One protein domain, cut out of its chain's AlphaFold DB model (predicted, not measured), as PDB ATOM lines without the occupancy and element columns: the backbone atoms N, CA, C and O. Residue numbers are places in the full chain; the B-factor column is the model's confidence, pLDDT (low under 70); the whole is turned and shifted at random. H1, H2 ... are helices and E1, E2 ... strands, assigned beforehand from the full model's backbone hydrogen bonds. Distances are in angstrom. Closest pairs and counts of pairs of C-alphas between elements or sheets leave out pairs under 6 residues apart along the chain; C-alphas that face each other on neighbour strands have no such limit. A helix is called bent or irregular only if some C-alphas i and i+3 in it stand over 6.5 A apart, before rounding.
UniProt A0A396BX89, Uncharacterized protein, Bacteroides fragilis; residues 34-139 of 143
ATOM      1  N   HIS A  34      84.581 111.586  30.502       75.56
ATOM      2  CA  HIS A  34      85.761 111.276  29.717       75.56
ATOM      3  C   HIS A  34      86.937 110.900  30.624       75.56
ATOM      4  O   HIS A  34      87.288 111.625  31.560       75.56
ATOM      5  N   HIS A  35      87.577 109.762  30.347       82.88
ATOM      6  CA  HIS A  35      88.821 109.389  31.017       82.88
ATOM      7  C   HIS A  35      89.997 110.180  30.453       82.88
ATOM      8  O   HIS A  35      90.283 110.078  29.263       82.88
ATOM      9  N   ILE A  36      90.739 110.874  31.315       87.62
ATOM     10  CA  ILE A  36      91.983 111.561  30.936       87.62
ATOM     11  C   ILE A  36      93.036 110.536  30.490       87.62
ATOM     12  O   ILE A  36      93.649 110.676  29.443       87.62
ATOM     13  N   ILE A  37      93.229 109.454  31.245       88.25
ATOM     14  CA  ILE A  37      93.970 108.279  30.767       88.25
ATOM     15  C   ILE A  37      92.951 107.288  30.200       88.25
ATOM     16  O   ILE A  37      92.253 106.641  30.998       88.25
ATOM     17  N   PRO A  38      92.861 107.119  28.864       88.06
ATOM     18  CA  PRO A  38      91.819 106.305  28.254       88.06
ATOM     19  C   PRO A  38      91.847 104.864  28.759       88.06
ATOM     20  O   PRO A  38      92.908 104.246  28.880       88.06
ATOM     21  N   GLN A  39      90.665 104.277  28.965       86.50
ATOM     22  CA  GLN A  39      90.534 102.897  29.446       86.50
ATOM     23  C   GLN A  39      91.274 101.883  28.560       86.50
ATOM     24  O   GLN A  39      91.818 100.894  29.052       86.50
ATOM     25  N   ALA A  40      91.310 102.117  27.245       87.38
ATOM     26  CA  ALA A  40      92.052 101.279  26.310       87.38
ATOM     27  C   ALA A  40      93.565 101.299  26.589       87.38
ATOM     28  O   ALA A  40      94.171 100.229  26.680       87.38
ATOM     29  N   VAL A  41      94.140 102.486  26.799       89.44
ATOM     30  CA  VAL A  41      95.562 102.667  27.121       89.44
ATOM     31  C   VAL A  41      95.880 102.054  28.481       89.44
ATOM     32  O   VAL A  41      96.817 101.268  28.587       89.44
ATOM     33  N   TRP A  42      95.057 102.312  29.501       91.75
ATOM     34  CA  TRP A  42      95.235 101.722  30.830       91.75
ATOM     35  C   TRP A  42      95.257 100.186  30.789       91.75
ATOM     36  O   TRP A  42      96.138  99.555  31.380       91.75
ATOM     37  N   ARG A  43      94.322  99.558  30.059       90.31
ATOM     38  CA  ARG A  43      94.301  98.094  29.883       90.31
ATOM     39  C   ARG A  43      95.555  97.597  29.170       90.31
ATOM     40  O   ARG A  43      96.112  96.581  29.576       90.31
ATOM     41  N   LYS A  44      95.981  98.300  28.117       93.00
ATOM     42  CA  LYS A  44      97.152  97.942  27.314       93.00
ATOM     43  C   LYS A  44      98.438  98.008  28.137       93.00
ATOM     44  O   LYS A  44      99.144  97.012  28.206       93.00
ATOM     45  N   ILE A  45      98.681  99.113  28.842       93.44
ATOM     46  CA  ILE A  45      99.862  99.284  29.700       93.44
ATOM     47  C   ILE A  45      99.912  98.217  30.795       93.44
ATOM     48  O   ILE A  45     100.937  97.570  30.965       93.44
ATOM     49  N   ASN A  46      98.804  97.950  31.491       93.44
ATOM     50  CA  ASN A  46      98.790  96.902  32.517       93.44
ATOM     51  C   ASN A  46      98.999  95.491  31.955       93.44
ATOM     52  O   ASN A  46      99.476  94.620  32.675       93.44
ATOM     53  N   LYS A  47      98.628  95.248  30.695       94.75
ATOM     54  CA  LYS A  47      98.901  93.978  30.019       94.75
ATOM     55  C   LYS A  47     100.370  93.862  29.597       94.75
ATOM     56  O   LYS A  47     100.923  92.775  29.670       94.75
ATOM     57  N   GLU A  48     100.969  94.955  29.130       95.00
ATOM     58  CA  GLU A  48     102.349  94.986  28.621       95.00
ATOM     59  C   GLU A  48     103.403  95.061  29.739       95.00
ATOM     60  O   GLU A  48     104.482  94.502  29.584       95.00
ATOM     61  N   PHE A  49     103.087  95.709  30.864       93.25
ATOM     62  CA  PHE A  49     104.036  96.032  31.936       93.25
ATOM     63  C   PHE A  49     103.587  95.486  33.297       93.25
ATOM     64  O   PHE A  49     103.581  96.207  34.284       93.25
ATOM     65  N   ASP A  50     103.135  94.232  33.340       92.81
ATOM     66  CA  ASP A  50     102.791  93.500  34.574       92.81
ATOM     67  C   ASP A  50     101.976  94.306  35.608       92.81
ATOM     68  O   ASP A  50     102.373  94.528  36.750       92.81
ATOM     69  N   ASN A  51     100.805  94.790  35.189       91.69
ATOM     70  CA  ASN A  51      99.897  95.569  36.033       91.69
ATOM     71  C   ASN A  51     100.514  96.859  36.623       91.69
ATOM     72  O   ASN A  51     100.016  97.355  37.634       91.69
ATOM     73  N   ALA A  52     101.529  97.442  35.969       91.62
ATOM     74  CA  ALA A  52     102.254  98.632  36.423       91.62
ATOM     75  C   ALA A  52     101.365  99.748  36.992       91.62
ATOM     76  O   ALA A  52     101.622 100.217  38.091       91.62
ATOM     77  N   LEU A  53     100.292 100.150  36.297       90.38
ATOM     78  CA  LEU A  53      99.394 101.210  36.776       90.38
ATOM     79  C   LEU A  53      98.490 100.747  37.924       90.38
ATOM     80  O   LEU A  53      98.196 101.538  38.811       90.38
ATOM     81  N   LYS A  54      98.032  99.488  37.921       90.31
ATOM     82  CA  LYS A  54      97.218  98.935  39.025       90.31
ATOM     83  C   LYS A  54      98.008  98.805  40.323       90.31
ATOM     84  O   LYS A  54      97.413  98.878  41.390       90.31
ATOM     85  N   ASN A  55      99.314  98.580  40.216       92.12
ATOM     86  CA  ASN A  55     100.201  98.395  41.359       92.12
ATOM     87  C   ASN A  55     100.637  99.729  41.990       92.12
ATOM     88  O   ASN A  55     101.262  99.719  43.047       92.12
ATOM     89  N   ILE A  56     100.307 100.874  41.378       90.00
ATOM     90  CA  ILE A  56     100.543 102.189  41.980       90.00
ATOM     91  C   ILE A  56      99.541 102.392  43.114       90.00
ATOM     92  O   ILE A  56      98.342 102.566  42.886       90.00
ATOM     93  N   GLU A  57     100.044 102.420  44.344       87.19
ATOM     94  CA  GLU A  57      99.229 102.721  45.515       87.19
ATOM     95  C   GLU A  57      98.544 104.089  45.368       87.19
ATOM     96  O   GLU A  57      99.166 105.094  45.016       87.19
ATOM     97  N   GLY A  58      97.234 104.122  45.615       83.69
ATOM     98  CA  GLY A  58      96.424 105.337  45.537       83.69
ATOM     99  C   GLY A  58      95.998 105.757  44.128       83.69
ATOM    100  O   GLY A  58      95.247 106.724  44.015       83.69
ATOM    101  N   TYR A  59      96.415 105.058  43.067       85.31
ATOM    102  CA  TYR A  59      95.881 105.285  41.723       85.31
ATOM    103  C   TYR A  59      94.616 104.452  41.491       85.31
ATOM    104  O   TYR A  59      94.605 103.238  41.697       85.31
ATOM    105  N   VAL A  60      93.547 105.094  41.010       82.94
ATOM    106  CA  VAL A  60      92.282 104.417  40.704       82.94
ATOM    107  C   VAL A  60      91.839 104.749  39.286       82.94
ATOM    108  O   VAL A  60      91.563 105.899  38.946       82.94
ATOM    109  N   GLN A  61      91.676 103.709  38.463       81.31
ATOM    110  CA  GLN A  61      91.023 103.822  37.161       81.31
ATOM    111  C   GLN A  61      89.505 103.854  37.351       81.31
ATOM    112  O   GLN A  61      88.792 102.870  37.144       81.31
ATOM    113  N   ASN A  62      89.029 104.988  37.849       74.12
ATOM    114  CA  ASN A  62      87.642 105.184  38.220       74.12
ATOM    115  C   ASN A  62      86.756 105.360  36.980       74.12
ATOM    116  O   ASN A  62      87.184 105.962  36.007       74.12
ATOM    117  N   VAL A  63      85.518 104.870  37.016       66.38
ATOM    118  CA  VAL A  63      84.532 104.963  35.921       66.38
ATOM    119  C   VAL A  63      83.304 105.808  36.286       66.38
ATOM    120  O   VAL A  63      82.387 105.915  35.479       66.38
ATOM    121  N   THR A  64      83.251 106.403  37.488       62.72
ATOM    122  CA  THR A  64      82.096 107.201  37.948       62.72
ATOM    123  C   THR A  64      82.502 108.442  38.751       62.72
ATOM    124  O   THR A  64      83.466 108.397  39.510       62.72
ATOM    125  N   LYS A  65      81.705 109.522  38.724       63.19
ATOM    126  CA  LYS A  65      81.905 110.711  39.592       63.19
ATOM    127  C   LYS A  65      81.743 110.426  41.101       63.19
ATOM    128  O   LYS A  65      81.975 111.316  41.909       63.19
ATOM    129  N   LYS A  66      81.318 109.218  41.497       62.97
ATOM    130  CA  LYS A  66      80.993 108.861  42.892       62.97
ATOM    131  C   LYS A  66      82.147 108.223  43.669       62.97
ATOM    132  O   LYS A  66      81.980 107.970  44.859       62.97
ATOM    133  N   ALA A  67      83.274 107.911  43.027       62.53
ATOM    134  CA  ALA A  67      84.394 107.308  43.745       62.53
ATOM    135  C   ALA A  67      85.263 108.352  44.455       62.53
ATOM    136  O   ALA A  67      85.221 109.539  44.144       62.53
ATOM    137  N   VAL A  68      86.071 107.866  45.401       63.31
ATOM    138  CA  VAL A  68      86.961 108.678  46.247       63.31
ATOM    139  C   VAL A  68      87.982 109.467  45.421       63.31
ATOM    140  O   VAL A  68      88.327 110.585  45.788       63.31
ATOM    141  N   ASP A  69      88.428 108.915  44.292       64.69
ATOM    142  CA  ASP A  69      89.336 109.589  43.368       64.69
ATOM    143  C   ASP A  69      88.685 109.764  41.988       64.69
ATOM    144  O   ASP A  69      88.434 108.800  41.262       64.69
ATOM    145  N   ILE A  70      88.403 111.015  41.628       68.06
ATOM    146  CA  ILE A  70      87.874 111.427  40.319       68.06
ATOM    147  C   ILE A  70      88.948 112.109  39.456       68.06
ATOM    148  O   ILE A  70      88.636 112.677  38.414       68.06
ATOM    149  N   SER A  71      90.222 112.051  39.861       73.00
ATOM    150  CA  SER A  71      91.327 112.736  39.179       73.00
ATOM    151  C   SER A  71      91.597 112.235  37.760       73.00
ATOM    152  O   SER A  71      92.232 112.950  36.993       73.00
ATOM    153  N   ASN A  72      91.101 111.061  37.372       74.56
ATOM    154  CA  ASN A  72      91.192 110.589  35.991       74.56
ATOM    155  C   ASN A  72      89.967 110.934  35.131       74.56
ATOM    156  O   ASN A  72      89.860 110.447  34.008       74.56
ATOM    157  N   LEU A  73      89.029 111.719  35.654       76.19
ATOM    158  CA  LEU A  73      87.777 112.049  34.989       76.19
ATOM    159  C   LEU A  73      87.741 113.539  34.649       76.19
ATOM    160  O   LEU A  73      88.166 114.385  35.441       76.19
ATOM    161  N   ILE A  74      87.224 113.845  33.465       73.81
ATOM    162  CA  ILE A  74      86.947 115.202  33.004       73.81
ATOM    163  C   ILE A  74      85.577 115.232  32.326       73.81
ATOM    164  O   ILE A  74      85.183 114.284  31.648       73.81
ATOM    165  N   ASP A  75      84.838 116.308  32.578       72.25
ATOM    166  CA  ASP A  75      83.559 116.587  31.934       72.25
ATOM    167  C   ASP A  75      83.837 117.317  30.615       72.25
ATOM    168  O   ASP A  75      84.419 118.411  30.611       72.25
ATOM    169  N   LEU A  76      83.520 116.673  29.497       67.19
ATOM    170  CA  LEU A  76      83.762 117.207  28.164       67.19
ATOM    171  C   LEU A  76      82.441 117.353  27.422       67.19
ATOM    172  O   LEU A  76      81.543 116.538  27.567       67.19
ATOM    173  N   ASP A  77      82.316 118.381  26.587       65.12
ATOM    174  CA  ASP A  77      81.131 118.490  25.741       65.12
ATOM    175  C   ASP A  77      81.123 117.343  24.714       65.12
ATOM    176  O   ASP A  77      82.171 116.914  24.232       65.12
ATOM    177  N   LYS A  78      79.934 116.883  24.303       62.69
ATOM    178  CA  LYS A  78      79.717 115.847  23.265       62.69
ATOM    179  C   LYS A  78      80.642 115.893  22.026       62.69
ATOM    180  O   LYS A  78      81.061 114.818  21.612       62.69
ATOM    181  N   PRO A  79      81.020 117.042  21.425       52.81
ATOM    182  CA  PRO A  79      81.980 117.064  20.306       52.81
ATOM    183  C   PRO A  79      83.410 116.606  20.659       52.81
ATOM    184  O   PRO A  79      84.203 116.328  19.762       52.81
ATOM    185  N   PHE A  80      83.743 116.515  21.947       54.38
ATOM    186  CA  PHE A  80      85.009 115.998  22.474       54.38
ATOM    187  C   PHE A  80      84.870 114.560  23.011       54.38
ATOM    188  O   PHE A  80      85.818 114.017  23.579       54.38
ATOM    189  N   HIS A  81      83.702 113.936  22.824       57.66
ATOM    190  CA  HIS A  81      83.478 112.513  23.045       57.66
ATOM    191  C   HIS A  81      83.671 111.745  21.730       57.66
ATOM    192  O   HIS A  81      83.125 112.111  20.690       57.66
ATOM    193  N   GLY A  82      84.439 110.655  21.758       60.72
ATOM    194  CA  GLY A  82      84.674 109.836  20.571       60.72
ATOM    195  C   GLY A  82      85.907 108.945  20.663       60.72
ATOM    196  O   GLY A  82      86.578 108.853  21.692       60.72
ATOM    197  N   ASN A  83      86.205 108.259  19.557       64.56
ATOM    198  CA  ASN A  83      87.461 107.535  19.401       64.56
ATOM    199  C   ASN A  83      88.570 108.535  19.047       64.56
ATOM    200  O   ASN A  83      88.567 109.086  17.948       64.56
ATOM    201  N   HIS A  84      89.514 108.751  19.962       79.56
ATOM    202  CA  HIS A  84      90.666 109.631  19.751       79.56
ATOM    203  C   HIS A  84      91.955 108.796  19.686       79.56
ATOM    204  O   HIS A  84      92.654 108.662  20.700       79.56
ATOM    205  N   PRO A  85      92.270 108.184  18.527       83.44
ATOM    206  CA  PRO A  85      93.462 107.357  18.375       83.44
ATOM    207  C   PRO A  85      94.751 108.151  18.605       83.44
ATOM    208  O   PRO A  85      95.600 107.679  19.354       83.44
ATOM    209  N   SER A  86      94.871 109.373  18.072       84.50
ATOM    210  CA  SER A  86      96.073 110.201  18.253       84.50
ATOM    211  C   SER A  86      96.267 110.647  19.705       84.50
ATOM    212  O   SER A  86      97.386 110.649  20.216       84.50
ATOM    213  N   TYR A  87      95.176 110.946  20.415       86.25
ATOM    214  CA  TYR A  87      95.229 111.200  21.856       86.25
ATOM    215  C   TYR A  87      95.682 109.957  22.629       86.25
ATOM    216  O   TYR A  87      96.604 110.021  23.439       86.25
ATOM    217  N   SER A  88      95.074 108.803  22.338       88.31
ATOM    218  CA  SER A  88      95.415 107.533  22.989       88.31
ATOM    219  C   SER A  88      96.878 107.152  22.761       88.31
ATOM    220  O   SER A  88      97.552 106.727  23.697       88.31
ATOM    221  N   GLU A  89      97.387 107.349  21.544       89.31
ATOM    222  CA  GLU A  89      98.786 107.122  21.186       89.31
ATOM    223  C   GLU A  89      99.730 108.047  21.963       89.31
ATOM    224  O   GLU A  89     100.728 107.589  22.523       89.31
ATOM    225  N   PHE A  90      99.396 109.337  22.062       90.50
ATOM    226  CA  PHE A  90     100.177 110.285  22.849       90.50
ATOM    227  C   PHE A  90     100.249 109.872  24.326       90.50
ATOM    228  O   PHE A  90     101.345 109.807  24.890       90.50
ATOM    229  N   VAL A  91      99.105 109.551  24.940       90.94
ATOM    230  CA  VAL A  91      99.035 109.119  26.345       90.94
ATOM    231  C   VAL A  91      99.828 107.828  26.555       90.94
ATOM    232  O   VAL A  91     100.605 107.728  27.506       90.94
ATOM    233  N   GLU A  92      99.688 106.854  25.654       92.50
ATOM    234  CA  GLU A  92     100.449 105.605  25.699       92.50
ATOM    235  C   GLU A  92     101.959 105.866  25.654       92.50
ATOM    236  O   GLU A  92     102.704 105.307  26.460       92.50
ATOM    237  N   ARG A  93     102.416 106.743  24.753       92.25
ATOM    238  CA  ARG A  93     103.832 107.099  24.618       92.25
ATOM    239  C   ARG A  93     104.384 107.747  25.886       92.25
ATOM    240  O   ARG A  93     105.482 107.394  26.312       92.25
ATOM    241  N   GLN A  94     103.630 108.655  26.506       93.62
ATOM    242  CA  GLN A  94     104.034 109.297  27.761       93.62
ATOM    243  C   GLN A  94     104.146 108.281  28.905       93.62
ATOM    244  O   GLN A  94     105.132 108.292  29.638       93.62
ATOM    245  N   LEU A  95     103.190 107.354  29.023       93.62
ATOM    246  CA  LEU A  95     103.235 106.292  30.034       93.62
ATOM    247  C   LEU A  95     104.403 105.328  29.812       93.62
ATOM    248  O   LEU A  95     105.117 105.006  30.758       93.62
ATOM    249  N   LYS A  96     104.646 104.911  28.564       93.75
ATOM    250  CA  LYS A  96     105.804 104.074  28.210       93.75
ATOM    251  C   LYS A  96     107.128 104.756  28.531       93.75
ATOM    252  O   LYS A  96     108.040 104.092  29.010       93.75
ATOM    253  N   LYS A  97     107.220 106.069  28.313       93.94
ATOM    254  CA  LYS A  97     108.393 106.857  28.693       93.94
ATOM    255  C   LYS A  97     108.602 106.863  30.209       93.94
ATOM    256  O   LYS A  97     109.695 106.550  30.656       93.94
ATOM    257  N   LEU A  98     107.554 107.125  30.997       94.06
ATOM    258  CA  LEU A  98     107.639 107.078  32.464       94.06
ATOM    259  C   LEU A  98     108.090 105.708  32.985       94.06
ATOM    260  O   LEU A  98     108.854 105.652  33.943       94.06
ATOM    261  N   ILE A  99     107.632 104.623  32.357       92.50
ATOM    262  CA  ILE A  99     108.052 103.259  32.702       92.50
ATOM    263  C   ILE A  99     109.516 103.020  32.320       92.50
ATOM    264  O   ILE A  99     110.274 102.500  33.129       92.50
ATOM    265  N   GLY A 100     109.920 103.404  31.105       91.75
ATOM    266  CA  GLY A 100     111.299 103.247  30.638       91.75
ATOM    267  C   GLY A 100     112.316 104.042  31.463       91.75
ATOM    268  O   GLY A 100     113.440 103.585  31.639       91.75
ATOM    269  N   ASP A 101     111.898 105.186  32.006       93.06
ATOM    270  CA  ASP A 101     112.711 106.044  32.870       93.06
ATOM    271  C   ASP A 101     112.660 105.625  34.361       93.06
ATOM    272  O   ASP A 101     113.173 106.360  35.203       93.06
ATOM    273  N   ASP A 102     112.008 104.502  34.703       90.62
ATOM    274  CA  ASP A 102     111.756 104.018  36.080       90.62
ATOM    275  C   ASP A 102     111.113 105.073  37.008       90.62
ATOM    276  O   ASP A 102     111.326 105.136  38.215       90.62
ATOM    277  N   ASN A 103     110.298 105.949  36.420       93.00
ATOM    278  CA  ASN A 103     109.671 107.087  37.088       93.00
ATOM    279  C   ASN A 103     108.154 106.921  37.233       93.00
ATOM    280  O   ASN A 103     107.456 107.885  37.561       93.00
ATOM    281  N   LEU A 104     107.609 105.729  36.972       93.25
ATOM    282  CA  LEU A 104     106.177 105.478  37.097       93.25
ATOM    283  C   LEU A 104     105.772 105.362  38.579       93.25
ATOM    284  O   LEU A 104     106.014 104.355  39.233       93.25
ATOM    285  N   ASN A 105     105.114 106.396  39.101       93.56
ATOM    286  CA  ASN A 105     104.572 106.451  40.457       93.56
ATOM    287  C   ASN A 105     103.340 107.374  40.501       93.56
ATOM    288  O   ASN A 105     102.999 108.027  39.515       93.56
ATOM    289  N   LEU A 106     102.661 107.451  41.649       91.38
ATOM    290  CA  LEU A 106     101.428 108.235  41.778       91.38
ATOM    291  C   LEU A 106     101.624 109.718  41.423       91.38
ATOM    292  O   LEU A 106     100.763 110.316  40.781       91.38
ATOM    293  N   SER A 107     102.752 110.309  41.822       93.00
ATOM    294  CA  SER A 107     103.045 111.724  41.572       93.00
ATOM    295  C   SER A 107     103.243 112.001  40.081       93.00
ATOM    296  O   SER A 107     102.652 112.938  39.542       93.00
ATOM    297  N   SER A 108     104.004 111.153  39.381       93.44
ATOM    298  CA  SER A 108     104.221 111.306  37.937       93.44
ATOM    299  C   SER A 108     102.953 111.048  37.121       93.44
ATOM    300  O   SER A 108     102.701 111.775  36.161       93.44
ATOM    301  N   VAL A 109     102.113 110.093  37.529       91.69
ATOM    302  CA  VAL A 109     100.810 109.852  36.888       91.69
ATOM    303  C   VAL A 109      99.857 111.029  37.098       91.69
ATOM    304  O   VAL A 109      99.233 111.468  36.135       91.69
ATOM    305  N   LYS A 110      99.781 111.598  38.308       90.81
ATOM    306  CA  LYS A 110      98.969 112.801  38.564       90.81
ATOM    307  C   LYS A 110      99.460 114.004  37.770       90.81
ATOM    308  O   LYS A 110      98.661 114.689  37.143       90.81
ATOM    309  N   LYS A 111     100.778 114.205  37.710       93.19
ATOM    310  CA  LYS A 111     101.375 115.250  36.879       93.19
ATOM    311  C   LYS A 111     101.012 115.071  35.402       93.19
ATOM    312  O   LYS A 111     100.631 116.039  34.755       93.19
ATOM    313  N   LEU A 112     101.061 113.839  34.889       92.50
ATOM    314  CA  LEU A 112     100.620 113.538  33.528       92.50
ATOM    315  C   LEU A 112      99.128 113.846  33.338       92.50
ATOM    316  O   LEU A 112      98.760 114.428  32.325       92.50
ATOM    317  N   GLN A 113      98.263 113.500  34.295       90.19
ATOM    318  CA  GLN A 113      96.838 113.842  34.225       90.19
ATOM    319  C   GLN A 113      96.614 115.357  34.159       90.19
ATOM    320  O   GLN A 113      95.798 115.810  33.359       90.19
ATOM    321  N   ASP A 114      97.352 116.141  34.940       89.56
ATOM    322  CA  ASP A 114      97.249 117.604  34.932       89.56
ATOM    323  C   ASP A 114      97.783 118.219  33.630       89.56
ATOM    324  O   ASP A 114      97.169 119.129  33.069       89.56
ATOM    325  N   GLU A 115      98.876 117.680  33.084       90.69
ATOM    326  CA  GLU A 115      99.377 118.058  31.758       90.69
ATOM    327  C   GLU A 115      98.344 117.751  30.664       90.69
ATOM    328  O   GLU A 115      98.059 118.602  29.818       90.69
ATOM    329  N   LEU A 116      97.736 116.561  30.700       89.88
ATOM    330  CA  LEU A 116      96.699 116.157  29.752       89.88
ATOM    331  C   LEU A 116      95.450 117.035  29.869       89.88
ATOM    332  O   LEU A 116      94.912 117.426  28.838       89.88
ATOM    333  N   ARG A 117      95.022 117.401  31.083       88.00
ATOM    334  CA  ARG A 117      93.939 118.377  31.293       88.00
ATOM    335  C   ARG A 117      94.245 119.705  30.622       88.00
ATOM    336  O   ARG A 117      93.434 120.177  29.838       88.00
ATOM    337  N   SER A 118      95.437 120.258  30.850       89.12
ATOM    338  CA  SER A 118      95.833 121.525  30.227       89.12
ATOM    339  C   SER A 118      95.842 121.441  28.696       89.12
ATOM    340  O   SER A 118      95.459 122.396  28.023       89.12
ATOM    341  N   LEU A 119      96.255 120.307  28.123       88.69
ATOM    342  CA  LEU A 119      96.210 120.086  26.674       88.69
ATOM    343  C   LEU A 119      94.775 119.972  26.143       88.69
ATOM    344  O   LEU A 119      94.478 120.510  25.079       88.69
ATOM    345  N   ILE A 120      93.889 119.303  26.880       85.69
ATOM    346  CA  ILE A 120      92.465 119.222  26.547       85.69
ATOM    347  C   ILE A 120      91.827 120.616  26.603       85.69
ATOM    348  O   ILE A 120      91.140 120.996  25.659       85.69
ATOM    349  N   ASP A 121      92.105 121.405  27.641       85.62
ATOM    350  CA  ASP A 121      91.602 122.777  27.770       85.62
ATOM    351  C   ASP A 121      92.077 123.660  26.609       85.62
ATOM    352  O   ASP A 121      91.268 124.356  25.999       85.62
ATOM    353  N   LYS A 122      93.346 123.548  26.200       85.31
ATOM    354  CA  LYS A 122      93.859 124.235  25.000       85.31
ATOM    355  C   LYS A 122      93.143 123.800  23.724       85.31
ATOM    356  O   LYS A 122      92.826 124.640  22.887       85.31
ATOM    357  N   ALA A 123      92.877 122.504  23.553       83.88
ATOM    358  CA  ALA A 123      92.113 122.019  22.405       83.88
ATOM    359  C   ALA A 123      90.699 122.629  22.383       83.88
ATOM    360  O   ALA A 123      90.241 123.069  21.326       83.88
ATOM    361  N   LYS A 124      90.052 122.736  23.556       82.75
ATOM    362  CA  LYS A 124      88.747 123.395  23.724       82.75
ATOM    363  C   LYS A 124      88.807 124.882  23.379       82.75
ATOM    364  O   LYS A 124      87.964 125.347  22.617       82.75
ATOM    365  N   GLU A 125      89.802 125.609  23.881       83.56
ATOM    366  CA  GLU A 125      90.017 127.032  23.572       83.56
ATOM    367  C   GLU A 125      90.210 127.277  22.070       83.56
ATOM    368  O   GLU A 125      89.716 128.263  21.526       83.56
ATOM    369  N   LEU A 126      90.889 126.355  21.384       81.31
ATOM    370  CA  LEU A 126      91.101 126.404  19.937       81.31
ATOM    371  C   LEU A 126      89.901 125.895  19.123       81.31
ATOM    372  O   LEU A 126      89.943 125.944  17.893       81.31
ATOM    373  N   GLY A 127      88.858 125.371  19.774       80.06
ATOM    374  CA  GLY A 127      87.711 124.746  19.113       80.06
ATOM    375  C   GLY A 127      88.069 123.501  18.292       80.06
ATOM    376  O   GLY A 127      87.312 123.118  17.400       80.06
ATOM    377  N   LYS A 128      89.225 122.878  18.555       77.19
ATOM    378  CA  LYS A 128      89.688 121.667  17.865       77.19
ATOM    379  C   LYS A 128      89.236 120.431  18.630       77.19
ATOM    380  O   LYS A 128      89.348 120.386  19.850       77.19
ATOM    381  N   ASN A 129      88.800 119.386  17.930       78.81
ATOM    382  CA  ASN A 129      88.601 118.096  18.586       78.81
ATOM    383  C   ASN A 129      89.957 117.510  19.045       78.81
ATOM    384  O   ASN A 129      91.017 117.865  18.522       78.81
ATOM    385  N   LEU A 130      89.928 116.594  20.021       79.31
ATOM    386  CA  LEU A 130      91.155 116.021  20.589       79.31
ATOM    387  C   LEU A 130      91.980 115.233  19.569       79.31
ATOM    388  O   LEU A 130      93.200 115.200  19.669       79.31
ATOM    389  N   ASN A 131      91.352 114.582  18.590       79.25
ATOM    390  CA  ASN A 131      92.126 113.806  17.630       79.25
ATOM    391  C   ASN A 131      92.959 114.725  16.729       79.25
ATOM    392  O   ASN A 131      94.155 114.501  16.585       79.25
ATOM    393  N   ASP A 132      92.351 115.784  16.205       78.56
ATOM    394  CA  ASP A 132      92.998 116.742  15.311       78.56
ATOM    395  C   ASP A 132      94.069 117.546  16.050       78.56
ATOM    396  O   ASP A 132      95.189 117.660  15.563       78.56
ATOM    397  N   TYR A 133      93.775 118.027  17.265       83.50
ATOM    398  CA  TYR A 133      94.764 118.747  18.076       83.50
ATOM    399  C   TYR A 133      96.009 117.892  18.348       83.50
ATOM    400  O   TYR A 133      97.140 118.341  18.158       83.50
ATOM    401  N   PHE A 134      95.824 116.631  18.745       83.25
ATOM    402  CA  PHE A 134      96.961 115.764  19.039       83.25
ATOM    403  C   PHE A 134      97.660 115.240  17.777       83.25
ATOM    404  O   PHE A 134      98.871 115.040  17.824       83.25
ATOM    405  N   ALA A 135      96.955 115.051  16.658       81.00
ATOM    406  CA  ALA A 135      97.547 114.630  15.386       81.00
ATOM    407  C   ALA A 135      98.350 115.741  14.688       81.00
ATOM    408  O   ALA A 135      99.369 115.451  14.060       81.00
ATOM    409  N   ASP A 136      97.889 116.991  14.773       73.38
ATOM    410  CA  ASP A 136      98.479 118.111  14.039       73.38
ATOM    411  C   ASP A 136      99.470 118.932  14.867       73.38
ATOM    412  O   ASP A 136     100.501 119.342  14.329       73.38
ATOM    413  N   ASP A 137      99.175 119.181  16.147       67.44
ATOM    414  CA  ASP A 137      99.925 120.149  16.960       67.44
ATOM    415  C   ASP A 137     100.851 119.494  18.003       67.44
ATOM    416  O   ASP A 137     101.825 120.116  18.431       67.44
ATOM    417  N   VAL A 138     100.571 118.255  18.432       74.00
ATOM    418  CA  VAL A 138     101.278 117.608  19.564       74.00
ATOM    419  C   VAL A 138     102.131 116.410  19.140       74.00
ATOM    420  O   VAL A 138     103.259 116.241  19.619       74.00
ATOM    421  N   LEU A 139     101.626 115.548  18.257       70.62
ATOM    422  CA  LEU A 139     102.421 114.490  17.647       70.62
ATOM    423  C   LEU A 139     103.191 115.092  16.464       70.62
ATOM    424  O   LEU A 139     102.575 115.626  15.544       70.62
TER     425      LEU A 139
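Overview. This is residues 34 to 139 of the 143 residues of an uncharacterized protein of Bacteroides fragilis (UniProt A0A396BX89). Helices H2 and H3 run nearly alongside each other in opposite directions, H1 packs slantwise on another side of H2, and the short H4 sets itself across one end, on residues 85 to 90 of H2. The open side between H1 and H3 is covered by non-helical chain: the first residues, the long stretch 49 to 72, which loops away from the helices around residue 67, and the short strand E1. The printed part has 106 residues with four named helices and one named strand, in the order H1, E1, H2, H3, H4; E1 pairs with no named strand, and the class is mostly helix. The whole is compact, with a radius of gyration of the C-alphas of 13.4 A, and the C-alphas span 36 by 32 by 21 A along their three main axes.

Along the chain. Start at His 34, whose C-alpha is at (85.761, 111.276, 29.717), and go on to C-alpha 39 at (90.534, 102.897, 29.446), where H1 begins; it holds residues 39 to 48 and measures 14.2 A from first to last C-alpha. Then read through residues 49 to 72, 24 residues with no named element, until you reach E1, residues 73 to 75, 6.9 A long. Look next for H2 at residues 85 to 100, which runs 22.0 A from C-alpha 85 at (93.462, 107.357, 18.375). H3, residues 106 to 125, is the longest helix, with 20 residues and 28.5 A. H4, residues 130 to 138, measures 10.3 A and ends at C-alpha 138 at (101.278, 117.608, 19.564). H4 is neither bent nor irregular, but only just: C-alphas 135 and 138 are 6.3 A apart.

Arrangement. Begin at H1, which touches H2; their closest C-alphas are those of Val 41 and Glu 92, 5.9 A apart. These two helices run the same way at a tilt of 36 degrees, only just steep. From H2 move to H3: they are close but not clearly touching, and their closest C-alphas, of Leu 98 and Ser 108, are 7.7 A apart. They run opposite ways at a shallow tilt of 25 degrees. H2 touches H4 with residues 85 to 90 alone, closest at the C-alphas of Ser 86 and Asn 131, 5.4 A apart, the same way at a steep tilt of 59 degrees. H3 and H4 only just touch, with 3 pairs of C-alphas within 8 A, and they touch only at the corner by their link. Look there at residues 120 to 123 of H3, where the closest C-alphas are those of Ala 123 and Tyr 133, 6.0 A apart; the two lines are about perpendicular, at 82 degrees. H1 is apart from H3 and from H4. Residues 34 to 35 form a short antiparallel pairing with residues 73 to 74 of E1. The closest C-alphas of E1 and H3 are those of Ile 74 and Arg 117, 7.9 A apart. In H1, H2 and H3 every O i to N i+4 pair is within hydrogen-bond range; in H4 it is 4 of 5.

Size, cuts and confidence. The two C-alphas farthest apart are those of Asp 50 and Gly 127, 38.0 A. The first and last printed C-alphas, His 34 and Leu 139, are 20.8 A apart, and the printed part has no cut. The link from H1 to E1 is long, that from E1 to H2 is short, and those from H2 to H3 and from H3 to H4 are tight. Read the B-factor column for the confidence: the mean pLDDT of the printed part is 83.0, and 17 residues are under 70, namely residues 63 to 70, residues 76 to 83 and residue 137.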